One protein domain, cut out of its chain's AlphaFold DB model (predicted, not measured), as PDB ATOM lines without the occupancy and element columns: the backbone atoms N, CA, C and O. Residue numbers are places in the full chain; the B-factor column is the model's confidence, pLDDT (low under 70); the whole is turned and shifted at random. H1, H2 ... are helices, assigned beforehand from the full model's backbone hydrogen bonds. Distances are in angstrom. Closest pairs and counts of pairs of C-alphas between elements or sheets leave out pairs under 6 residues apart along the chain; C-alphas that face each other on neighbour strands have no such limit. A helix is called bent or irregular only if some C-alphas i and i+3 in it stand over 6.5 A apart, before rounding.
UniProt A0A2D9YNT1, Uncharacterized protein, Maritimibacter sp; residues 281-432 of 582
ATOM      1  N   ARG A 281     -48.008 -32.224   3.924       64.50
ATOM      2  CA  ARG A 281     -48.776 -31.145   3.280       64.50
ATOM      3  C   ARG A 281     -47.924 -29.899   3.002       64.50
ATOM      4  O   ARG A 281     -48.129 -29.272   1.968       64.50
ATOM      5  N   GLU A 282     -46.937 -29.619   3.852       64.25
ATOM      6  CA  GLU A 282     -46.000 -28.488   3.740       64.25
ATOM      7  C   GLU A 282     -44.844 -28.772   2.766       64.25
ATOM      8  O   GLU A 282     -44.130 -27.860   2.359       64.25
ATOM      9  N   GLN A 283     -44.657 -30.032   2.358       65.94
ATOM     10  CA  GLN A 283     -43.622 -30.402   1.394       65.94
ATOM     11  C   GLN A 283     -43.976 -29.901  -0.007       65.94
ATOM     12  O   GLN A 283     -45.125 -29.975  -0.456       65.94
ATOM     13  N   THR A 284     -42.966 -29.478  -0.754       64.50
ATOM     14  CA  THR A 284     -43.057 -29.132  -2.173       64.50
ATOM     15  C   THR A 284     -41.987 -29.889  -2.957       64.50
ATOM     16  O   THR A 284     -41.132 -30.558  -2.380       64.50
ATOM     17  N   THR A 285     -42.021 -29.809  -4.288       63.06
ATOM     18  CA  THR A 285     -40.931 -30.353  -5.114       63.06
ATOM     19  C   THR A 285     -39.605 -29.636  -4.847       63.06
ATOM     20  O   THR A 285     -38.554 -30.245  -5.003       63.06
ATOM     21  N   LEU A 286     -39.666 -28.364  -4.434       68.50
ATOM     22  CA  LEU A 286     -38.499 -27.539  -4.125       68.50
ATOM     23  C   LEU A 286     -37.981 -27.775  -2.697       68.50
ATOM     24  O   LEU A 286     -36.778 -27.822  -2.493       68.50
ATOM     25  N   HIS A 287     -38.889 -27.964  -1.737       81.62
ATOM     26  CA  HIS A 287     -38.574 -28.153  -0.321       81.62
ATOM     27  C   HIS A 287     -39.185 -29.453   0.187       81.62
ATOM     28  O   HIS A 287     -40.399 -29.550   0.401       81.62
ATOM     29  N   THR A 288     -38.357 -30.470   0.391       84.94
ATOM     30  CA  THR A 288     -38.826 -31.785   0.848       84.94
ATOM     31  C   THR A 288     -38.997 -31.894   2.349       84.94
ATOM     32  O   THR A 288     -39.599 -32.855   2.837       84.94
ATOM     33  N   HIS A 289     -38.522 -30.896   3.085       91.19
ATOM     34  CA  HIS A 289     -38.626 -30.822   4.528       91.19
ATOM     35  C   HIS A 289     -39.206 -29.466   4.914       91.19
ATOM     36  O   HIS A 289     -38.855 -28.445   4.335       91.19
ATOM     37  N   CYS A 290     -40.098 -29.424   5.903       91.75
ATOM     38  CA  CYS A 290     -40.634 -28.138   6.352       91.75
ATOM     39  C   CYS A 290     -39.643 -27.353   7.224       91.75
ATOM     40  O   CYS A 290     -39.743 -26.139   7.324       91.75
ATOM     41  N   GLY A 291     -38.703 -28.045   7.884       93.38
ATOM     42  CA  GLY A 291     -37.744 -27.444   8.823       93.38
ATOM     43  C   GLY A 291     -38.323 -27.036  10.182       93.38
ATOM     44  O   GLY A 291     -37.588 -26.658  11.097       93.38
ATOM     45  N   ALA A 292     -39.638 -27.178  10.352       91.69
ATOM     46  CA  ALA A 292     -40.354 -26.759  11.549       91.69
ATOM     47  C   ALA A 292     -40.779 -27.911  12.477       91.69
ATOM     48  O   ALA A 292     -40.917 -27.693  13.679       91.69
ATOM     49  N   CYS A 293     -40.988 -29.125  11.955       91.56
ATOM     50  CA  CYS A 293     -41.461 -30.255  12.760       91.56
ATOM     51  C   CYS A 293     -40.332 -30.957  13.535       91.56
ATOM     52  O   CYS A 293     -39.162 -30.885  13.150       91.56
ATOM     53  N   SER A 294     -40.693 -31.717  14.578       93.00
ATOM     54  CA  SER A 294     -39.743 -32.489  15.400       93.00
ATOM     55  C   SER A 294     -38.829 -33.397  14.578       93.00
ATOM     56  O   SER A 294     -37.631 -33.432  14.816       93.00
ATOM     57  N   GLN A 295     -39.346 -34.047  13.531       93.44
ATOM     58  CA  GLN A 295     -38.526 -34.915  12.678       93.44
ATOM     59  C   GLN A 295     -37.502 -34.150  11.825       93.44
ATOM     60  O   GLN A 295     -36.472 -34.718  11.456       93.44
ATOM     61  N   CYS A 296     -37.765 -32.880  11.493       96.06
ATOM     62  CA  CYS A 296     -36.773 -32.025  10.837       96.06
ATOM     63  C   CYS A 296     -35.710 -31.546  11.834       96.06
ATOM     64  O   CYS A 296     -34.535 -31.529  11.477       96.06
ATOM     65  N   LEU A 297     -36.107 -31.233  13.076       96.81
ATOM     66  CA  LEU A 297     -35.181 -30.916  14.170       96.81
ATOM     67  C   LEU A 297     -34.243 -32.101  14.440       96.81
ATOM     68  O   LEU A 297     -33.029 -31.965  14.300       96.81
ATOM     69  N   ASP A 298     -34.797 -33.289  14.698       96.81
ATOM     70  CA  ASP A 298     -34.017 -34.507  14.937       96.81
ATOM     71  C   ASP A 298     -33.073 -34.824  13.777       96.81
ATOM     72  O   ASP A 298     -31.909 -35.155  14.002       96.81
ATOM     73  N   ARG A 299     -33.548 -34.700  12.528       97.62
ATOM     74  CA  ARG A 299     -32.712 -34.897  11.339       97.62
ATOM     75  C   ARG A 299     -31.538 -33.923  11.321       97.62
ATOM     76  O   ARG A 299     -30.400 -34.381  11.235       97.62
ATOM     77  N   ARG A 300     -31.798 -32.612  11.367       97.75
ATOM     78  CA  ARG A 300     -30.749 -31.604  11.175       97.75
ATOM     79  C   ARG A 300     -29.697 -31.706  12.272       97.75
ATOM     80  O   ARG A 300     -28.510 -31.778  11.971       97.75
ATOM     81  N   PHE A 301     -30.121 -31.808  13.532       98.12
ATOM     82  CA  PHE A 301     -29.189 -31.961  14.648       98.12
ATOM     83  C   PHE A 301     -28.404 -33.278  14.592       98.12
ATOM     84  O   PHE A 301     -27.218 -33.280  14.911       98.12
ATOM     85  N   ALA A 302     -29.013 -34.383  14.150       98.31
ATOM     86  CA  ALA A 302     -28.298 -35.646  13.970       98.31
ATOM     87  C   ALA A 302     -27.226 -35.569  12.875       98.31
ATOM     88  O   ALA A 302     -26.129 -36.090  13.067       98.31
ATOM     89  N   ILE A 303     -27.526 -34.905  11.755       98.44
ATOM     90  CA  ILE A 303     -26.571 -34.677  10.665       98.44
ATOM     91  C   ILE A 303     -25.377 -33.853  11.149       98.44
ATOM     92  O   ILE A 303     -24.233 -34.269  10.969       98.44
ATOM     93  N   LEU A 304     -25.639 -32.740  11.836       97.88
ATOM     94  CA  LEU A 304     -24.598 -31.869  12.388       97.88
ATOM     95  C   LEU A 304     -23.752 -32.591  13.442       97.88
ATOM     96  O   LEU A 304     -22.525 -32.491  13.467       97.88
ATOM     97  N   ALA A 305     -24.383 -33.372  14.321       97.88
ATOM     98  CA  ALA A 305     -23.688 -34.181  15.321       97.88
ATOM     99  C   ALA A 305     -22.857 -35.328  14.710       97.88
ATOM    100  O   ALA A 305     -21.935 -35.840  15.353       97.88
ATOM    101  N   ALA A 306     -23.175 -35.745  13.484       97.88
ATOM    102  CA  ALA A 306     -22.410 -36.728  12.726       97.88
ATOM    103  C   ALA A 306     -21.335 -36.101  11.818       97.88
ATOM    104  O   ALA A 306     -20.491 -36.845  11.327       97.88
ATOM    105  N   GLY A 307     -21.338 -34.776  11.620       97.12
ATOM    106  CA  GLY A 307     -20.409 -34.088  10.714       97.12
ATOM    107  C   GLY A 307     -20.687 -34.379   9.237       97.12
ATOM    108  O   GLY A 307     -19.754 -34.552   8.458       97.12
ATOM    109  N   LEU A 308     -21.965 -34.542   8.867       97.44
ATOM    110  CA  LEU A 308     -22.398 -34.883   7.504       97.44
ATOM    111  C   LEU A 308     -23.231 -33.770   6.848       97.44
ATOM    112  O   LEU A 308     -23.994 -34.036   5.920       97.44
ATOM    113  N   GLU A 309     -23.105 -32.529   7.312       95.50
ATOM    114  CA  GLU A 309     -23.826 -31.361   6.790       95.50
ATOM    115  C   GLU A 309     -23.618 -31.137   5.285       95.50
ATOM    116  O   GLU A 309     -24.536 -30.691   4.602       95.50
ATOM    117  N   ALA A 310     -22.475 -31.557   4.730       96.44
ATOM    118  CA  ALA A 310     -22.209 -31.528   3.288       96.44
ATOM    119  C   ALA A 310     -23.174 -32.400   2.451       96.44
ATOM    120  O   ALA A 310     -23.208 -32.278   1.227       96.44
ATOM    121  N   HIS A 311     -23.944 -33.282   3.095       96.75
ATOM    122  CA  HIS A 311     -24.907 -34.183   2.461       96.75
ATOM    123  C   HIS A 311     -26.374 -33.871   2.817       96.75
ATOM    124  O   HIS A 311     -27.262 -34.643   2.448       96.75
ATOM    125  N   ASP A 312     -26.645 -32.771   3.528       95.56
ATOM    126  CA  ASP A 312     -27.988 -32.314   3.908       95.56
ATOM    127  C   ASP A 312     -28.109 -30.806   3.659       95.56
ATOM    128  O   ASP A 312     -27.648 -29.984   4.455       95.56
ATOM    129  N   PHE A 313     -28.703 -30.436   2.527       92.75
ATOM    130  CA  PHE A 313     -28.686 -29.058   2.051       92.75
ATOM    131  C   PHE A 313     -29.783 -28.220   2.705       92.75
ATOM    132  O   PHE A 313     -30.941 -28.626   2.766       92.75
ATOM    133  N   GLU A 314     -29.441 -27.006   3.131       89.06
ATOM    134  CA  GLU A 314     -30.397 -26.063   3.733       89.06
ATOM    135  C   GLU A 314     -31.542 -25.717   2.777       89.06
ATOM    136  O   GLU A 314     -32.686 -25.580   3.197       89.06
ATOM    137  N   THR A 315     -31.265 -25.687   1.470       87.81
ATOM    138  CA  THR A 315     -32.256 -25.418   0.418       87.81
ATOM    139  C   THR A 315     -33.362 -26.472   0.323       87.81
ATOM    140  O   THR A 315     -34.437 -26.174  -0.201       87.81
ATOM    141  N   ASP A 316     -33.134 -27.688   0.836       89.62
ATOM    142  CA  ASP A 316     -34.154 -28.745   0.878       89.62
ATOM    143  C   ASP A 316     -35.220 -28.481   1.959       89.62
ATOM    144  O   ASP A 316     -36.299 -29.090   1.936       89.62
ATOM    145  N   TYR A 317     -34.945 -27.562   2.890       92.19
ATOM    146  CA  TYR A 317     -35.864 -27.140   3.935       92.19
ATOM    147  C   TYR A 317     -36.610 -25.867   3.521       92.19
ATOM    148  O   TYR A 317     -36.020 -24.921   3.008       92.19
ATOM    149  N   HIS A 318     -37.921 -25.822   3.768       90.56
ATOM    150  CA  HIS A 318     -38.719 -24.608   3.564       90.56
ATOM    151  C   HIS A 318     -38.286 -23.492   4.524       90.56
ATOM    152  O   HIS A 318     -38.139 -22.336   4.138       90.56
ATOM    153  N   THR A 319     -38.073 -23.853   5.787       91.38
ATOM    154  CA  THR A 319     -37.516 -22.977   6.813       91.38
ATOM    155  C   THR A 319     -36.199 -23.581   7.267       91.38
ATOM    156  O   THR A 319     -36.184 -24.743   7.673       91.38
ATOM    157  N   ASP A 320     -35.102 -22.823   7.232       95.25
ATOM    158  CA  ASP A 320     -33.863 -23.308   7.840       95.25
ATOM    159  C   ASP A 320     -34.109 -23.643   9.321       95.25
ATOM    160  O   ASP A 320     -34.698 -22.863  10.075       95.25
ATOM    161  N   VAL A 321     -33.691 -24.840   9.728       95.94
ATOM    162  CA  VAL A 321     -34.047 -25.412  11.030       95.94
ATOM    163  C   VAL A 321     -33.486 -24.585  12.194       95.94
ATOM    164  O   VAL A 321     -34.142 -24.483  13.237       95.94
ATOM    165  N   LEU A 322     -32.298 -24.001  12.030       96.25
ATOM    166  CA  LEU A 322     -31.558 -23.294  13.076       96.25
ATOM    167  C   LEU A 322     -31.706 -21.777  12.960       96.25
ATOM    168  O   LEU A 322     -31.970 -21.112  13.965       96.25
ATOM    169  N   PHE A 323     -31.563 -21.259  11.743       96.12
ATOM    170  CA  PHE A 323     -31.380 -19.846  11.424       96.12
ATOM    171  C   PHE A 323     -32.602 -19.215  10.746       96.12
ATOM    172  O   PHE A 323     -32.718 -17.993  10.699       96.12
ATOM    173  N   GLY A 324     -33.534 -20.019  10.230       94.62
ATOM    174  CA  GLY A 324     -34.706 -19.527   9.504       94.62
ATOM    175  C   GLY A 324     -35.740 -18.852  10.411       94.62
ATOM    176  O   GLY A 324     -35.912 -19.245  11.566       94.62
ATOM    177  N   SER A 325     -36.471 -17.862   9.878       94.19
ATOM    178  CA  SER A 325     -37.623 -17.267  10.581       94.19
ATOM    179  C   SER A 325     -38.701 -18.318  10.833       94.19
ATOM    180  O   SER A 325     -39.018 -19.128   9.960       94.19
ATOM    181  N   ARG A 326     -39.303 -18.274  12.022       92.56
ATOM    182  CA  ARG A 326     -40.472 -19.085  12.377       92.56
ATOM    183  C   ARG A 326     -41.669 -18.166  12.554       92.56
ATOM    184  O   ARG A 326     -41.749 -17.425  13.535       92.56
ATOM    185  N   ASP A 327     -42.597 -18.224  11.607       82.31
ATOM    186  CA  ASP A 327     -43.702 -17.259  11.534       82.31
ATOM    187  C   ASP A 327     -44.924 -17.691  12.360       82.31
ATOM    188  O   ASP A 327     -45.616 -16.843  12.920       82.31
ATOM    189  N   GLY A 328     -45.151 -19.002  12.505       85.06
ATOM    190  CA  GLY A 328     -46.271 -19.559  13.270       85.06
ATOM    191  C   GLY A 328     -45.906 -19.971  14.698       85.06
ATOM    192  O   GLY A 328     -44.851 -20.568  14.934       85.06
ATOM    193  N   ASP A 329     -46.823 -19.745  15.639       85.62
ATOM    194  CA  ASP A 329     -46.630 -20.073  17.058       85.62
ATOM    195  C   ASP A 329     -46.373 -21.564  17.287       85.62
ATOM    196  O   ASP A 329     -45.474 -21.925  18.040       85.62
ATOM    197  N   ALA A 330     -47.059 -22.448  16.557       83.75
ATOM    198  CA  ALA A 330     -46.815 -23.888  16.637       83.75
ATOM    199  C   ALA A 330     -45.362 -24.268  16.283       83.75
ATOM    200  O   ALA A 330     -44.780 -25.142  16.924       83.75
ATOM    201  N   SER A 331     -44.755 -23.594  15.298       88.88
ATOM    202  CA  SER A 331     -43.359 -23.824  14.897       88.88
ATOM    203  C   SER A 331     -42.369 -23.309  15.946       88.88
ATOM    204  O   SER A 331     -41.365 -23.971  16.219       88.88
ATOM    205  N   ARG A 332     -42.659 -22.155  16.566       92.31
ATOM    206  CA  ARG A 332     -41.849 -21.588  17.659       92.31
ATOM    207  C   ARG A 332     -41.903 -22.470  18.902       92.31
ATOM    208  O   ARG A 332     -40.858 -22.849  19.425       92.31
ATOM    209  N   THR A 333     -43.108 -22.859  19.317       90.38
ATOM    210  CA  THR A 333     -43.335 -23.759  20.452       90.38
ATOM    211  C   THR A 333     -42.667 -25.105  20.214       90.38
ATOM    212  O   THR A 333     -41.930 -25.570  21.071       90.38
ATOM    213  N   MET A 334     -42.839 -25.715  19.036       91.62
ATOM    214  CA  MET A 334     -42.183 -26.987  18.717       91.62
ATOM    215  C   MET A 334     -40.658 -26.884  18.819       91.62
ATOM    216  O   MET A 334     -40.042 -27.752  19.428       91.62
ATOM    217  N   ALA A 335     -40.051 -25.830  18.265       94.19
ATOM    218  CA  ALA A 335     -38.609 -25.612  18.353       94.19
ATOM    219  C   ALA A 335     -38.132 -25.500  19.807       94.19
ATOM    220  O   ALA A 335     -37.234 -26.232  20.216       94.19
ATOM    221  N   LEU A 336     -38.760 -24.626  20.597       93.94
ATOM    222  CA  LEU A 336     -38.363 -24.386  21.984       93.94
ATOM    223  C   LEU A 336     -38.609 -25.598  22.885       93.94
ATOM    224  O   LEU A 336     -37.718 -25.974  23.645       93.94
ATOM    225  N   GLU A 337     -39.777 -26.235  22.791       92.56
ATOM    226  CA  GLU A 337     -40.107 -27.405  23.609       92.56
ATOM    227  C   GLU A 337     -39.265 -28.619  23.233       92.56
ATOM    228  O   GLU A 337     -38.805 -29.334  24.120       92.56
ATOM    229  N   TRP A 338     -38.996 -28.837  21.942       95.25
ATOM    230  CA  TRP A 338     -38.088 -29.900  21.515       95.25
ATOM    231  C   TRP A 338     -36.671 -29.656  22.042       95.25
ATOM    232  O   TRP A 338     -36.089 -30.554  22.647       95.25
ATOM    233  N   THR A 339     -36.129 -28.438  21.911       95.00
ATOM    234  CA  THR A 339     -34.783 -28.133  22.417       95.00
ATOM    235  C   THR A 339     -34.720 -28.242  23.941       95.00
ATOM    236  O   THR A 339     -33.812 -28.892  24.464       95.00
ATOM    237  N   ARG A 340     -35.708 -27.698  24.666       92.81
ATOM    238  CA  ARG A 340     -35.797 -27.800  26.131       92.81
ATOM    239  C   ARG A 340     -35.879 -29.253  26.579       92.81
ATOM    240  O   ARG A 340     -35.125 -29.658  27.469       92.81
ATOM    241  N   HIS A 341     -36.756 -30.033  25.948       93.12
ATOM    242  CA  HIS A 341     -36.912 -31.452  26.225       93.12
ATOM    243  C   HIS A 341     -35.605 -32.201  25.992       93.12
ATOM    244  O   HIS A 341     -35.150 -32.915  26.874       93.12
ATOM    245  N   THR A 342     -34.953 -32.004  24.852       93.94
ATOM    246  CA  THR A 342     -33.714 -32.712  24.550       93.94
ATOM    247  C   THR A 342     -32.597 -32.325  25.512       93.94
ATOM    248  O   THR A 342     -31.883 -33.197  26.006       93.94
ATOM    249  N   PHE A 343     -32.450 -31.043  25.851       92.12
ATOM    250  CA  PHE A 343     -31.364 -30.578  26.711       92.12
ATOM    251  C   PHE A 343     -31.463 -31.120  28.133       92.12
ATOM    252  O   PHE A 343     -30.434 -31.455  28.715       92.12
ATOM    253  N   ARG A 344     -32.655 -31.223  28.716       90.62
ATOM    254  CA  ARG A 344     -32.804 -31.677  30.109       90.62
ATOM    255  C   ARG A 344     -32.558 -33.178  30.307       90.62
ATOM    256  O   ARG A 344     -32.181 -33.566  31.406       90.62
ATOM    257  N   LEU A 345     -32.691 -34.013  29.268       92.50
ATOM    258  CA  LEU A 345     -32.577 -35.478  29.394       92.50
ATOM    259  C   LEU A 345     -31.227 -35.943  29.960       92.50
ATOM    260  O   LEU A 345     -31.205 -36.856  30.779       92.50
ATOM    261  N   SER A 346     -30.100 -35.332  29.567       90.81
ATOM    262  CA  SER A 346     -28.788 -35.692  30.137       90.81
ATOM    263  C   SER A 346     -28.527 -35.087  31.517       90.81
ATOM    264  O   SER A 346     -27.543 -35.456  32.151       90.81
ATOM    265  N   ALA A 347     -29.336 -34.115  31.950       88.81
ATOM    266  CA  ALA A 347     -29.202 -33.471  33.255       88.81
ATOM    267  C   ALA A 347     -29.974 -34.217  34.353       88.81
ATOM    268  O   ALA A 347     -29.610 -34.098  35.517       88.81
ATOM    269  N   MET A 348     -30.997 -34.991  33.978       90.12
ATOM    270  CA  MET A 348     -31.810 -35.761  34.914       90.12
ATOM    271  C   MET A 348     -31.030 -36.920  35.535       90.12
ATOM    272  O   MET A 348     -30.410 -37.749  34.844       90.12
ATOM    273  N   ASP A 349     -31.129 -37.029  36.854       89.31
ATOM    274  CA  ASP A 349     -30.764 -38.263  37.535       89.31
ATOM    275  C   ASP A 349     -31.809 -39.370  37.287       89.31
ATOM    276  O   ASP A 349     -32.822 -39.185  36.610       89.31
ATOM    277  N   GLU A 350     -31.538 -40.579  37.776       88.25
ATOM    278  CA  GLU A 350     -32.446 -41.711  37.573       88.25
ATOM    279  C   GLU A 350     -33.804 -41.514  38.261       88.25
ATOM    280  O   GLU A 350     -34.831 -41.920  37.719       88.25
ATOM    281  N   THR A 351     -33.828 -40.862  39.424       90.06
ATOM    282  CA  THR A 351     -35.056 -40.638  40.192       90.06
ATOM    283  C   THR A 351     -35.934 -39.590  39.520       90.06
ATOM    284  O   THR A 351     -37.139 -39.799  39.396       90.06
ATOM    285  N   GLU A 352     -35.351 -38.499  39.030       91.12
ATOM    286  CA  GLU A 352     -36.049 -37.478  38.246       91.12
ATOM    287  C   GLU A 352     -36.605 -38.060  36.946       91.12
ATOM    288  O   GLU A 352     -37.791 -37.900  36.653       91.12
ATOM    289  N   PHE A 353     -35.781 -38.815  36.213       90.81
ATOM    290  CA  PHE A 353     -36.185 -39.460  34.967       90.81
ATOM    291  C   PHE A 353     -37.346 -40.445  35.184       90.81
ATOM    292  O   PHE A 353     -38.307 -40.461  34.414       90.81
ATOM    293  N   MET A 354     -37.304 -41.228  36.268       90.94
ATOM    294  CA  MET A 354     -38.394 -42.131  36.655       90.94
ATOM    295  C   MET A 354     -39.644 -41.389  37.126       90.94
ATOM    296  O   MET A 354     -40.754 -41.794  36.785       90.94
ATOM    297  N   LYS A 355     -39.493 -40.310  37.899       89.44
ATOM    298  CA  LYS A 355     -40.622 -39.499  38.369       89.44
ATOM    299  C   LYS A 355     -41.389 -38.900  37.197       89.44
ATOM    300  O   LYS A 355     -42.613 -38.835  37.237       89.44
ATOM    301  N   GLU A 356     -40.670 -38.473  36.169       89.19
ATOM    302  CA  GLU A 356     -41.273 -37.817  35.023       89.19
ATOM    303  C   GLU A 356     -41.812 -38.796  33.975       89.19
ATOM    304  O   GLU A 356     -42.944 -38.651  33.515       89.19
ATOM    305  N   PHE A 357     -41.031 -39.815  33.615       92.19
ATOM    306  CA  PHE A 357     -41.369 -40.720  32.516       92.19
ATOM    307  C   PHE A 357     -41.815 -42.108  32.977       92.19
ATOM    308  O   PHE A 357     -42.020 -42.986  32.143       92.19
ATOM    309  N   GLY A 358     -41.999 -42.338  34.280       91.31
ATOM    310  CA  GLY A 358     -42.218 -43.669  34.861       91.31
ATOM    311  C   GLY A 358     -43.339 -44.482  34.208       91.31
ATOM    312  O   GLY A 358     -43.191 -45.692  34.013       91.31
ATOM    313  N   LEU A 359     -44.431 -43.828  33.799       90.44
ATOM    314  CA  LEU A 359     -45.519 -44.488  33.070       90.44
ATOM    315  C   LEU A 359     -45.050 -45.041  31.718       90.44
ATOM    316  O   LEU A 359     -45.330 -46.196  31.394       90.44
ATOM    317  N   GLU A 360     -44.328 -44.236  30.939       93.19
ATOM    318  CA  GLU A 360     -43.836 -44.649  29.625       93.19
ATOM    319  C   GLU A 360     -42.682 -45.642  29.753       93.19
ATOM    320  O   GLU A 360     -42.659 -46.655  29.065       93.19
ATOM    321  N   LEU A 361     -41.793 -45.455  30.729       95.06
ATOM    322  CA  LEU A 361     -40.722 -46.407  31.032       95.06
ATOM    323  C   LEU A 361     -41.263 -47.790  31.399       95.06
ATOM    324  O   LEU A 361     -40.715 -48.804  30.968       95.06
ATOM    325  N   THR A 362     -42.386 -47.848  32.117       94.88
ATOM    326  CA  THR A 362     -43.077 -49.110  32.404       94.88
ATOM    327  C   THR A 362     -43.623 -49.755  31.127       94.88
ATOM    328  O   THR A 362     -43.546 -50.973  30.966       94.88
ATOM    329  N   ARG A 363     -44.160 -48.965  30.187       95.88
ATOM    330  CA  ARG A 363     -44.627 -49.476  28.886       95.88
ATOM    331  C   ARG A 363     -43.465 -49.982  28.037       95.88
ATOM    332  O   ARG A 363     -43.572 -51.080  27.499       95.88
ATOM    333  N   ILE A 364     -42.363 -49.240  27.965       97.31
ATOM    334  CA  ILE A 364     -41.136 -49.641  27.264       97.31
ATOM    335  C   ILE A 364     -40.610 -50.958  27.855       97.31
ATOM    336  O   ILE A 364     -40.399 -51.912  27.114       97.31
ATOM    337  N   ALA A 365     -40.511 -51.067  29.186       97.25
ATOM    338  CA  ALA A 365     -40.104 -52.298  29.871       97.25
ATOM    339  C   ALA A 365     -41.012 -53.494  29.544       97.25
ATOM    340  O   ALA A 365     -40.518 -54.576  29.238       97.25
ATOM    341  N   ARG A 366     -42.337 -53.302  29.521       97.12
ATOM    342  CA  ARG A 366     -43.293 -54.344  29.098       97.12
ATOM    343  C   ARG A 366     -43.134 -54.757  27.632       97.12
ATOM    344  O   ARG A 366     -43.535 -55.859  27.277       97.12
ATOM    345  N   GLY A 367     -42.565 -53.895  26.793       96.94
ATOM    346  CA  GLY A 367     -42.184 -54.215  25.418       96.94
ATOM    347  C   GLY A 367     -40.931 -55.088  25.295       96.94
ATOM    348  O   GLY A 367     -40.615 -55.527  24.193       96.94
ATOM    349  N   HIS A 368     -40.237 -55.363  26.404       96.31
ATOM    350  CA  HIS A 368     -39.031 -56.188  26.467       96.31
ATOM    351  C   HIS A 368     -39.151 -57.276  27.545       96.31
ATOM    352  O   HIS A 368     -38.385 -57.280  28.508       96.31
ATOM    353  N   PRO A 369     -40.082 -58.238  27.399       92.88
ATOM    354  CA  PRO A 369     -40.351 -59.240  28.435       92.88
ATOM    355  C   PRO A 369     -39.154 -60.151  28.754       92.88
ATOM    356  O   PRO A 369     -39.124 -60.780  29.807       92.88
ATOM    357  N   THR A 370     -38.158 -60.229  27.867       94.12
ATOM    358  CA  THR A 370     -36.940 -61.033  28.050       94.12
ATOM    359  C   THR A 370     -35.817 -60.289  28.781       94.12
ATOM    360  O   THR A 370     -34.762 -60.874  29.018       94.12
ATOM    361  N   MET A 371     -36.001 -59.007  29.112       95.56
ATOM    362  CA  MET A 371     -35.003 -58.175  29.786       95.56
ATOM    363  C   MET A 371     -35.506 -57.747  31.173       95.56
ATOM    364  O   MET A 371     -36.688 -57.440  31.329       95.56
ATOM    365  N   PRO A 372     -34.629 -57.651  32.191       96.75
ATOM    366  CA  PRO A 372     -34.999 -57.038  33.462       96.75
ATOM    367  C   PRO A 372     -35.443 -55.582  33.263       96.75
ATOM    368  O   PRO A 372     -34.769 -54.818  32.569       96.75
ATOM    369  N   ALA A 373     -36.533 -55.169  33.919       94.81
ATOM    370  CA  ALA A 373     -37.074 -53.812  33.782       94.81
ATOM    371  C   ALA A 373     -36.038 -52.720  34.116       94.81
ATOM    372  O   ALA A 373     -35.949 -51.718  33.411       94.81
ATOM    373  N   SER A 374     -35.197 -52.940  35.133       94.38
ATOM    374  CA  SER A 374     -34.102 -52.029  35.494       94.38
ATOM    375  C   SER A 374     -33.073 -51.860  34.372       94.38
ATOM    376  O   SER A 374     -32.616 -50.747  34.115       94.38
ATOM    377  N   ALA A 375     -32.745 -52.934  33.649       95.94
ATOM    378  CA  ALA A 375     -31.832 -52.878  32.511       95.94
ATOM    379  C   ALA A 375     -32.442 -52.086  31.345       95.94
ATOM    380  O   ALA A 375     -31.754 -51.274  30.730       95.94
ATOM    381  N   VAL A 376     -33.738 -52.272  31.075       96.62
ATOM    382  CA  VAL A 376     -34.469 -51.523  30.041       96.62
ATOM    383  C   VAL A 376     -34.517 -50.028  30.359       96.62
ATOM    384  O   VAL A 376     -34.245 -49.201  29.488       96.62
ATOM    385  N   ILE A 377     -34.819 -49.673  31.609       94.69
ATOM    386  CA  ILE A 377     -34.845 -48.281  32.077       94.69
ATOM    387  C   ILE A 377     -33.456 -47.650  31.945       94.69
ATOM    388  O   ILE A 377     -33.324 -46.565  31.379       94.69
ATOM    389  N   SER A 378     -32.414 -48.353  32.398       94.62
ATOM    390  CA  SER A 378     -31.029 -47.886  32.306       94.62
ATOM    391  C   SER A 378     -30.594 -47.657  30.853       94.62
ATOM    392  O   SER A 378     -30.099 -46.579  30.524       94.62
ATOM    393  N   GLN A 379     -30.858 -48.613  29.952       96.94
ATOM    394  CA  GLN A 379     -30.551 -48.469  28.523       96.94
ATOM    395  C   GLN A 379     -31.346 -47.336  27.867       96.94
ATOM    396  O   GLN A 379     -30.797 -46.583  27.060       96.94
ATOM    397  N   THR A 380     -32.616 -47.174  28.245       97.38
ATOM    398  CA  THR A 380     -33.464 -46.075  27.770       97.38
ATOM    399  C   THR A 380     -32.878 -44.728  28.171       97.38
ATOM    400  O   THR A 380     -32.706 -43.862  27.310       97.38
ATOM    401  N   ARG A 381     -32.527 -44.553  29.449       96.50
ATOM    402  CA  ARG A 381     -31.927 -43.319  29.964       96.50
ATOM    403  C   ARG A 381     -30.589 -43.023  29.290       96.50
ATOM    404  O   ARG A 381     -30.370 -41.898  28.853       96.50
ATOM    405  N   GLU A 382     -29.721 -44.024  29.151       97.06
ATOM    406  CA  GLU A 382     -28.419 -43.844  28.503       97.06
ATOM    407  C   GLU A 382     -28.572 -43.413  27.036       97.06
ATOM    408  O   GLU A 382     -27.917 -42.471  26.596       97.06
ATOM    409  N   MET A 383     -29.491 -44.024  26.283       98.00
ATOM    410  CA  MET A 383     -29.778 -43.611  24.907       98.00
ATOM    411  C   MET A 383     -30.269 -42.156  24.822       98.00
ATOM    412  O   MET A 383     -29.765 -41.387  24.001       98.00
ATOM    413  N   HIS A 384     -31.215 -41.757  25.676       97.75
ATOM    414  CA  HIS A 384     -31.735 -40.383  25.706       97.75
ATOM    415  C   HIS A 384     -30.659 -39.374  26.141       97.75
ATOM    416  O   HIS A 384     -30.568 -38.282  25.579       97.75
ATOM    417  N   SER A 385     -29.771 -39.765  27.061       96.94
ATOM    418  CA  SER A 385     -28.598 -38.977  27.451       96.94
ATOM    419  C   SER A 385     -27.595 -38.815  26.301       96.94
ATOM    420  O   SER A 385     -27.095 -37.712  26.074       96.94
ATOM    421  N   ARG A 386     -27.323 -39.868  25.511       97.44
ATOM    422  CA  ARG A 386     -26.482 -39.768  24.297       97.44
ATOM    423  C   ARG A 386     -27.080 -38.831  23.250       97.44
ATOM    424  O   ARG A 386     -26.342 -38.046  22.651       97.44
ATOM    425  N   HIS A 387     -28.394 -38.899  23.036       98.06
ATOM    426  CA  HIS A 387     -29.094 -37.992  22.123       98.06
ATOM    427  C   HIS A 387     -28.959 -36.540  22.594       98.06
ATOM    428  O   HIS A 387     -28.489 -35.695  21.838       98.06
ATOM    429  N   SER A 388     -29.251 -36.284  23.871       97.69
ATOM    430  CA  SER A 388     -29.105 -34.969  24.497       97.69
ATOM    431  C   SER A 388     -27.698 -34.387  24.345       97.69
ATOM    432  O   SER A 388     -27.547 -33.255  23.885       97.69
ATOM    433  N   ARG A 389     -26.657 -35.178  24.647       97.75
ATOM    434  CA  ARG A 389     -25.254 -34.774  24.460       97.75
ATOM    435  C   ARG A 389     -24.943 -34.432  23.005       97.75
ATOM    436  O   ARG A 389     -24.412 -33.364  22.742       97.75
ATOM    437  N   SER A 390     -25.365 -35.275  22.062       97.75
ATOM    438  CA  SER A 390     -25.141 -35.038  20.627       97.75
ATOM    439  C   SER A 390     -25.756 -33.718  20.148       97.75
ATOM    440  O   SER A 390     -25.130 -32.983  19.388       97.75
ATOM    441  N   VAL A 391     -26.971 -33.400  20.607       97.19
ATOM    442  CA  VAL A 391     -27.658 -32.147  20.261       97.19
ATOM    443  C   VAL A 391     -26.985 -30.944  20.927       97.19
ATOM    444  O   VAL A 391     -26.767 -29.931  20.262       97.19
ATOM    445  N   ARG A 392     -26.599 -31.055  22.206       96.06
ATOM    446  CA  ARG A 392     -25.850 -30.012  22.927       96.06
ATOM    447  C   ARG A 392     -24.518 -29.699  22.244       96.06
ATOM    448  O   ARG A 392     -24.215 -28.532  22.022       96.06
ATOM    449  N   ASP A 393     -23.761 -30.722  21.866       96.31
ATOM    450  CA  ASP A 393     -22.459 -30.567  21.215       96.31
ATOM    451  C   ASP A 393     -22.589 -29.952  19.814       96.31
ATOM    452  O   ASP A 393     -21.766 -29.130  19.410       96.31
ATOM    453  N   ALA A 394     -23.637 -30.311  19.064       96.50
ATOM    454  CA  ALA A 394     -23.951 -29.658  17.796       96.50
ATOM    455  C   ALA A 394     -24.300 -28.175  17.994       96.50
ATOM    456  O   ALA A 394     -23.731 -27.330  17.307       96.50
ATOM    457  N   LEU A 395     -25.168 -27.847  18.959       95.50
ATOM    458  CA  LEU A 395     -25.562 -26.460  19.206       95.50
ATOM    459  C   LEU A 395     -24.393 -25.603  19.711       95.50
ATOM    460  O   LEU A 395     -24.237 -24.475  19.263       95.50
ATOM    461  N   ASN A 396     -23.548 -26.141  20.594       95.56
ATOM    462  CA  ASN A 396     -22.360 -25.439  21.086       95.56
ATOM    463  C   ASN A 396     -21.410 -25.061  19.944       95.56
ATOM    464  O   ASN A 396     -20.922 -23.934  19.917       95.56
ATOM    465  N   ARG A 397     -21.173 -25.973  18.992       96.69
ATOM    466  CA  ARG A 397     -20.356 -25.678  17.804       96.69
ATOM    467  C   ARG A 397     -20.983 -24.571  16.960       96.69
ATOM    468  O   ARG A 397     -20.316 -23.585  16.689       96.69
ATOM    469  N   ILE A 398     -22.283 -24.663  16.681       95.56
ATOM    470  CA  ILE A 398     -23.018 -23.635  15.926       95.56
ATOM    471  C   ILE A 398     -22.917 -22.254  16.578       95.56
ATOM    472  O   ILE A 398     -22.707 -21.266  15.885       95.56
ATOM    473  N   VAL A 399     -23.051 -22.167  17.904       95.94
ATOM    474  CA  VAL A 399     -22.929 -20.890  18.628       95.94
ATOM    475  C   VAL A 399     -21.536 -20.280  18.453       95.94
ATOM    476  O   VAL A 399     -21.421 -19.066  18.304       95.94
ATOM    477  N   VAL A 400     -20.487 -21.103  18.471       96.44
ATOM    478  CA  VAL A 400     -19.110 -20.644  18.251       96.44
ATOM    479  C   VAL A 400     -18.921 -20.191  16.801       96.44
ATOM    480  O   VAL A 400     -18.446 -19.077  16.572       96.44
ATOM    481  N   ASP A 401     -19.351 -21.016  15.846       95.38
ATOM    482  CA  ASP A 401     -19.175 -20.787  14.409       95.38
ATOM    483  C   ASP A 401     -19.953 -19.556  13.909       95.38
ATOM    484  O   ASP A 401     -19.507 -18.881  12.986       95.38
ATOM    485  N   HIS A 402     -21.071 -19.213  14.559       94.88
ATOM    486  CA  HIS A 402     -21.922 -18.058  14.236       94.88
ATOM    487  C   HIS A 402     -21.857 -16.937  15.286       94.88
ATOM    488  O   HIS A 402     -22.792 -16.146  15.433       94.88
ATOM    489  N   SER A 403     -20.765 -16.853  16.046       95.75
ATOM    490  CA  SER A 403     -20.610 -15.832  17.091       95.75
ATOM    491  C   SER A 403     -20.668 -14.399  16.545       95.75
ATOM    492  O   SER A 403     -21.325 -13.551  17.148       95.75
ATOM    493  N   ASP A 404     -20.070 -14.136  15.379       95.81
ATOM    494  CA  ASP A 404     -20.120 -12.821  14.724       95.81
ATOM    495  C   ASP A 404     -21.546 -12.444  14.289       95.81
ATOM    496  O   ASP A 404     -21.981 -11.314  14.520       95.81
ATOM    497  N   ASP A 405     -22.306 -13.394  13.736       94.31
ATOM    498  CA  ASP A 405     -23.710 -13.198  13.348       94.31
ATOM    499  C   ASP A 405     -24.597 -12.873  14.560       94.31
ATOM    500  O   ASP A 405     -25.452 -11.983  14.516       94.31
ATOM    501  N   LEU A 406     -24.363 -13.570  15.676       93.44
ATOM    502  CA  LEU A 406     -25.064 -13.338  16.939       93.44
ATOM    503  C   LEU A 406     -24.740 -11.956  17.520       93.44
ATOM    504  O   LEU A 406     -25.651 -11.248  17.955       93.44
ATOM    505  N   LEU A 407     -23.468 -11.546  17.504       95.25
ATOM    506  CA  LEU A 407     -23.039 -10.222  17.969       95.25
ATOM    507  C   LEU A 407     -23.584  -9.098  17.082       95.25
ATOM    508  O   LEU A 407     -23.991  -8.054  17.592       95.25
ATOM    509  N   ALA A 408     -23.628  -9.323  15.768       95.44
ATOM    510  CA  ALA A 408     -24.191  -8.393  14.797       95.44
ATOM    511  C   ALA A 408     -25.730  -8.358  14.804       95.44
ATOM    512  O   ALA A 408     -26.311  -7.494  14.147       95.44
ATOM    513  N   GLN A 409     -26.389  -9.274  15.528       92.88
ATOM    514  CA  GLN A 409     -27.845  -9.469  15.508       92.88
ATOM    515  C   GLN A 409     -28.385  -9.653  14.076       92.88
ATOM    516  O   GLN A 409     -29.454  -9.149  13.734       92.88
ATOM    517  N   SER A 410     -27.630 -10.358  13.224       95.06
ATOM    518  CA  SER A 410     -27.969 -10.566  11.807       95.06
ATOM    519  C   SER A 410     -29.016 -11.667  11.593       95.06
ATOM    520  O   SER A 410     -29.658 -11.718  10.542       95.06
ATOM    521  N   LEU A 411     -29.212 -12.538  12.587       95.19
ATOM    522  CA  LEU A 411     -30.157 -13.649  12.531       95.19
ATOM    523  C   LEU A 411     -31.590 -13.212  12.891       95.19
ATOM    524  O   LEU A 411     -31.777 -12.387  13.790       95.19
ATOM    525  N   PRO A 412     -32.630 -13.809  12.274       95.75
ATOM    526  CA  PRO A 412     -34.018 -13.555  12.645       95.75
ATOM    527  C   PRO A 412     -34.280 -13.818  14.132       95.75
ATOM    528  O   PRO A 412     -33.911 -14.868  14.664       95.75
ATOM    529  N   ALA A 413     -35.007 -12.909  14.790       94.50
ATOM    530  CA  ALA A 413     -35.363 -13.035  16.208       94.50
ATOM    531  C   ALA A 413     -36.188 -14.299  16.521       94.50
ATOM    532  O   ALA A 413     -36.148 -14.816  17.634       94.50
ATOM    533  N   THR A 414     -36.923 -14.806  15.529       95.62
ATOM    534  CA  THR A 414     -37.749 -16.018  15.610       95.62
ATOM    535  C   THR A 414     -37.011 -17.284  15.160       95.62
ATOM    536  O   THR A 414     -37.625 -18.346  15.071       95.62
ATOM    537  N   SER A 415     -35.711 -17.200  14.860       96.56
ATOM    538  CA  SER A 415     -34.890 -18.380  14.576       96.56
ATOM    539  C   SER A 415     -34.714 -19.240  15.825       96.56
ATOM    540  O   SER A 415     -34.756 -18.737  16.950       96.56
ATOM    541  N   LEU A 416     -34.523 -20.552  15.651       96.62
ATOM    542  CA  LEU A 416     -34.358 -21.458  16.793       96.62
ATOM    543  C   LEU A 416     -33.170 -21.024  17.652       96.62
ATOM    544  O   LEU A 416     -33.295 -20.981  18.876       96.62
ATOM    545  N   LEU A 417     -32.049 -20.679  17.012       96.19
ATOM    546  CA  LEU A 417     -30.828 -20.292  17.708       96.19
ATOM    547  C   LEU A 417     -31.043 -19.053  18.587       96.19
ATOM    548  O   LEU A 417     -30.748 -19.097  19.781       96.19
ATOM    549  N   VAL A 418     -31.606 -17.977  18.028       96.12
ATOM    550  CA  VAL A 418     -31.836 -16.729  18.774       96.12
ATOM    551  C   VAL A 418     -32.889 -16.923  19.864       96.12
ATOM    552  O   VAL A 418     -32.661 -16.526  21.006       96.12
ATOM    553  N   MET A 419     -34.011 -17.586  19.558       95.69
ATOM    554  CA  MET A 419     -35.062 -17.825  20.552       95.69
ATOM    555  C   MET A 419     -34.570 -18.671  21.727       95.69
ATOM    556  O   MET A 419     -34.960 -18.400  22.863       95.69
ATOM    557  N   TRP A 420     -33.739 -19.688  21.469       94.69
ATOM    558  CA  TRP A 420     -33.181 -20.547  22.512       94.69
ATOM    559  C   TRP A 420     -32.189 -19.795  23.404       94.69
ATOM    560  O   TRP A 420     -32.295 -19.865  24.627       94.69
ATOM    561  N   LEU A 421     -31.263 -19.033  22.812       92.69
ATOM    562  CA  LEU A 421     -30.298 -18.222  23.564       92.69
ATOM    563  C   LEU A 421     -30.965 -17.078  24.340       92.69
ATOM    564  O   LEU A 421     -30.463 -16.670  25.384       92.69
ATOM    565  N   GLY A 422     -32.103 -16.579  23.851       90.19
ATOM    566  CA  GLY A 422     -32.913 -15.561  24.516       90.19
ATOM    567  C   GLY A 422     -33.816 -16.085  25.637       90.19
ATOM    568  O   GLY A 422     -34.501 -15.282  26.271       90.19
ATOM    569  N   GLN A 423     -33.862 -17.401  25.897       85.25
ATOM    570  CA  GLN A 423     -34.671 -17.940  26.993       85.25
ATOM    571  C   GLN A 423     -34.113 -17.488  28.355       85.25
ATOM    572  O   GLN A 423     -32.904 -17.574  28.585       85.25
ATOM    573  N   PRO A 424     -34.968 -17.058  29.300       75.31
ATOM    574  CA  PRO A 424     -34.518 -16.720  30.642       75.31
ATOM    575  C   PRO A 424     -33.926 -17.954  31.337       75.31
ATOM    576  O   PRO A 424     -34.502 -19.048  31.310       75.31
ATOM    577  N   ALA A 425     -32.779 -17.772  31.995       58.91
ATOM    578  CA  ALA A 425     -32.163 -18.814  32.806       58.91
ATOM    579  C   ALA A 425     -33.138 -19.272  33.906       58.91
ATOM    580  O   ALA A 425     -33.521 -18.486  34.769       58.91
ATOM    581  N   GLY A 426     -33.525 -20.550  33.880       57.00
ATOM    582  CA  GLY A 426     -34.296 -21.179  34.958       57.00
ATOM    583  C   GLY A 426     -35.760 -21.515  34.664       57.00
ATOM    584  O   GLY A 426     -36.399 -22.074  35.551       57.00
ATOM    585  N   ASN A 427     -36.294 -21.281  33.458       45.03
ATOM    586  CA  ASN A 427     -37.663 -21.711  33.130       45.03
ATOM    587  C   ASN A 427     -37.720 -23.203  32.748       45.03
ATOM    588  O   ASN A 427     -37.979 -23.593  31.608       45.03
ATOM    589  N   ALA A 428     -37.427 -24.059  33.727       47.38
ATOM    590  CA  ALA A 428     -38.022 -25.382  33.770       47.38
ATOM    591  C   ALA A 428     -39.439 -25.168  34.298       47.38
ATOM    592  O   ALA A 428     -39.640 -25.169  35.513       47.38
ATOM    593  N   ASP A 429     -40.395 -24.895  33.404       45.59
ATOM    594  CA  ASP A 429     -41.801 -24.842  33.794       45.59
ATOM    595  C   ASP A 429     -42.121 -26.157  34.505       45.59
ATOM    596  O   ASP A 429     -42.135 -27.242  33.914       45.59
ATOM    597  N   ARG A 430     -42.295 -26.066  35.826       43.78
ATOM    598  CA  ARG A 430     -42.889 -27.146  36.594       43.78
ATOM    599  C   ARG A 430     -44.254 -27.376  35.968       43.78
ATOM    600  O   ARG A 430     -45.001 -26.423  35.756       43.78
ATOM    601  N   LEU A 431     -44.547 -28.641  35.682       43.03
ATOM    602  CA  LEU A 431     -45.898 -29.140  35.456       43.03
ATOM    603  C   LEU A 431     -46.902 -28.315  36.278       43.03
ATOM    604  O   LEU A 431     -46.754 -28.290  37.505       43.03
ATOM    605  N   PRO A 432     -47.890 -27.650  35.652       41.09
ATOM    606  CA  PRO A 432     -49.036 -27.145  36.390       41.09
ATOM    607  C   PRO A 432     -49.589 -28.287  37.246       41.09
ATOM    608  O   PRO A 432     -49.729 -29.412  36.754       41.09
TER     609      PRO A 432
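This is residues 281 to 432 of the 582 residues of an uncharacterized protein of Maritimibacter sp (UniProt A0A2D9YNT1). A single long helix, H4, makes the spine, and H1 and H2 come to one side of it with their last residues, so that the three helices make a triangle. The sharply kinked H3 packs on the first part of H4, while H5 follows at the other end and the short H6 packs on H2. The printed part has 152 residues with six named helices, H1 to H6 in chain order, and no named strand; the class is all helix. It is only just compact, close to loose, with a radius of gyration of the C-alphas of 17.4 A, and spans 50 by 38 by 30 A.

Residues 281 to 293 come before any named element. H1, residues 294 to 306, is 18.0 A long and begins at C-alpha 294 at (-39.743, -32.489, 15.400). H2, residues 329 to 345, is 24.2 A long. H3, residues 350 to 366, is 18.7 A long; it is irregular, with C-alphas 356 and 359 at 8.1 A, and has a kink of 91 degrees near residue 357. H4, residues 373 to 401, is 42.3 A long and begins at C-alpha 373 at (-37.074, -53.812, 33.782). H5 is residues 403 to 407. H6, residues 416 to 421, ends at C-alpha 421 at (-30.298, -18.222, 23.564).

H2 and H4 are the hubs, touching three helices each. They touch each other at a steep tilt of 63 degrees, opposite ways, with Thr 342 and Ser 388 the closest C-alphas at 5.1 A; H2 uses residues 342 to 345 alone. H1 touches H4 with residues 301 to 305 alone, about perpendicular at 74 degrees; the closest C-alphas, of Ala 305 and Ala 394, are 5.2 A apart. H1 touches H2 at a steep tilt of 48 degrees, the same way, the C-alphas of Ser 294 and Trp 338 being closest at 6.8 A. H3 touches H4 at a steep tilt of 59 degrees, opposite ways, with the C-alphas of Ala 365 and Ala 373 closest at 5.2 A. H6 touches H2, the C-alphas of Ala 335 and Leu 416 being closest at 6.1 A. H5 touches no helix, and H4 and H5 meet only through their link. H1 and H3 are apart. Every O i to N i+4 pair is within hydrogen-bond range in H1, H4, H5 and H6; in H2 it is 12 of 13 and in H3 11 of 13.

The two C-alphas farthest apart, of Thr 370 and Ala 408, are 55.8 A apart. The printed part has no cut. The link from H1 to H2, 22 residues, is long. Mean pLDDT of the printed part is 90.3; residues 281 to 286 and 425 to 432 are under 70.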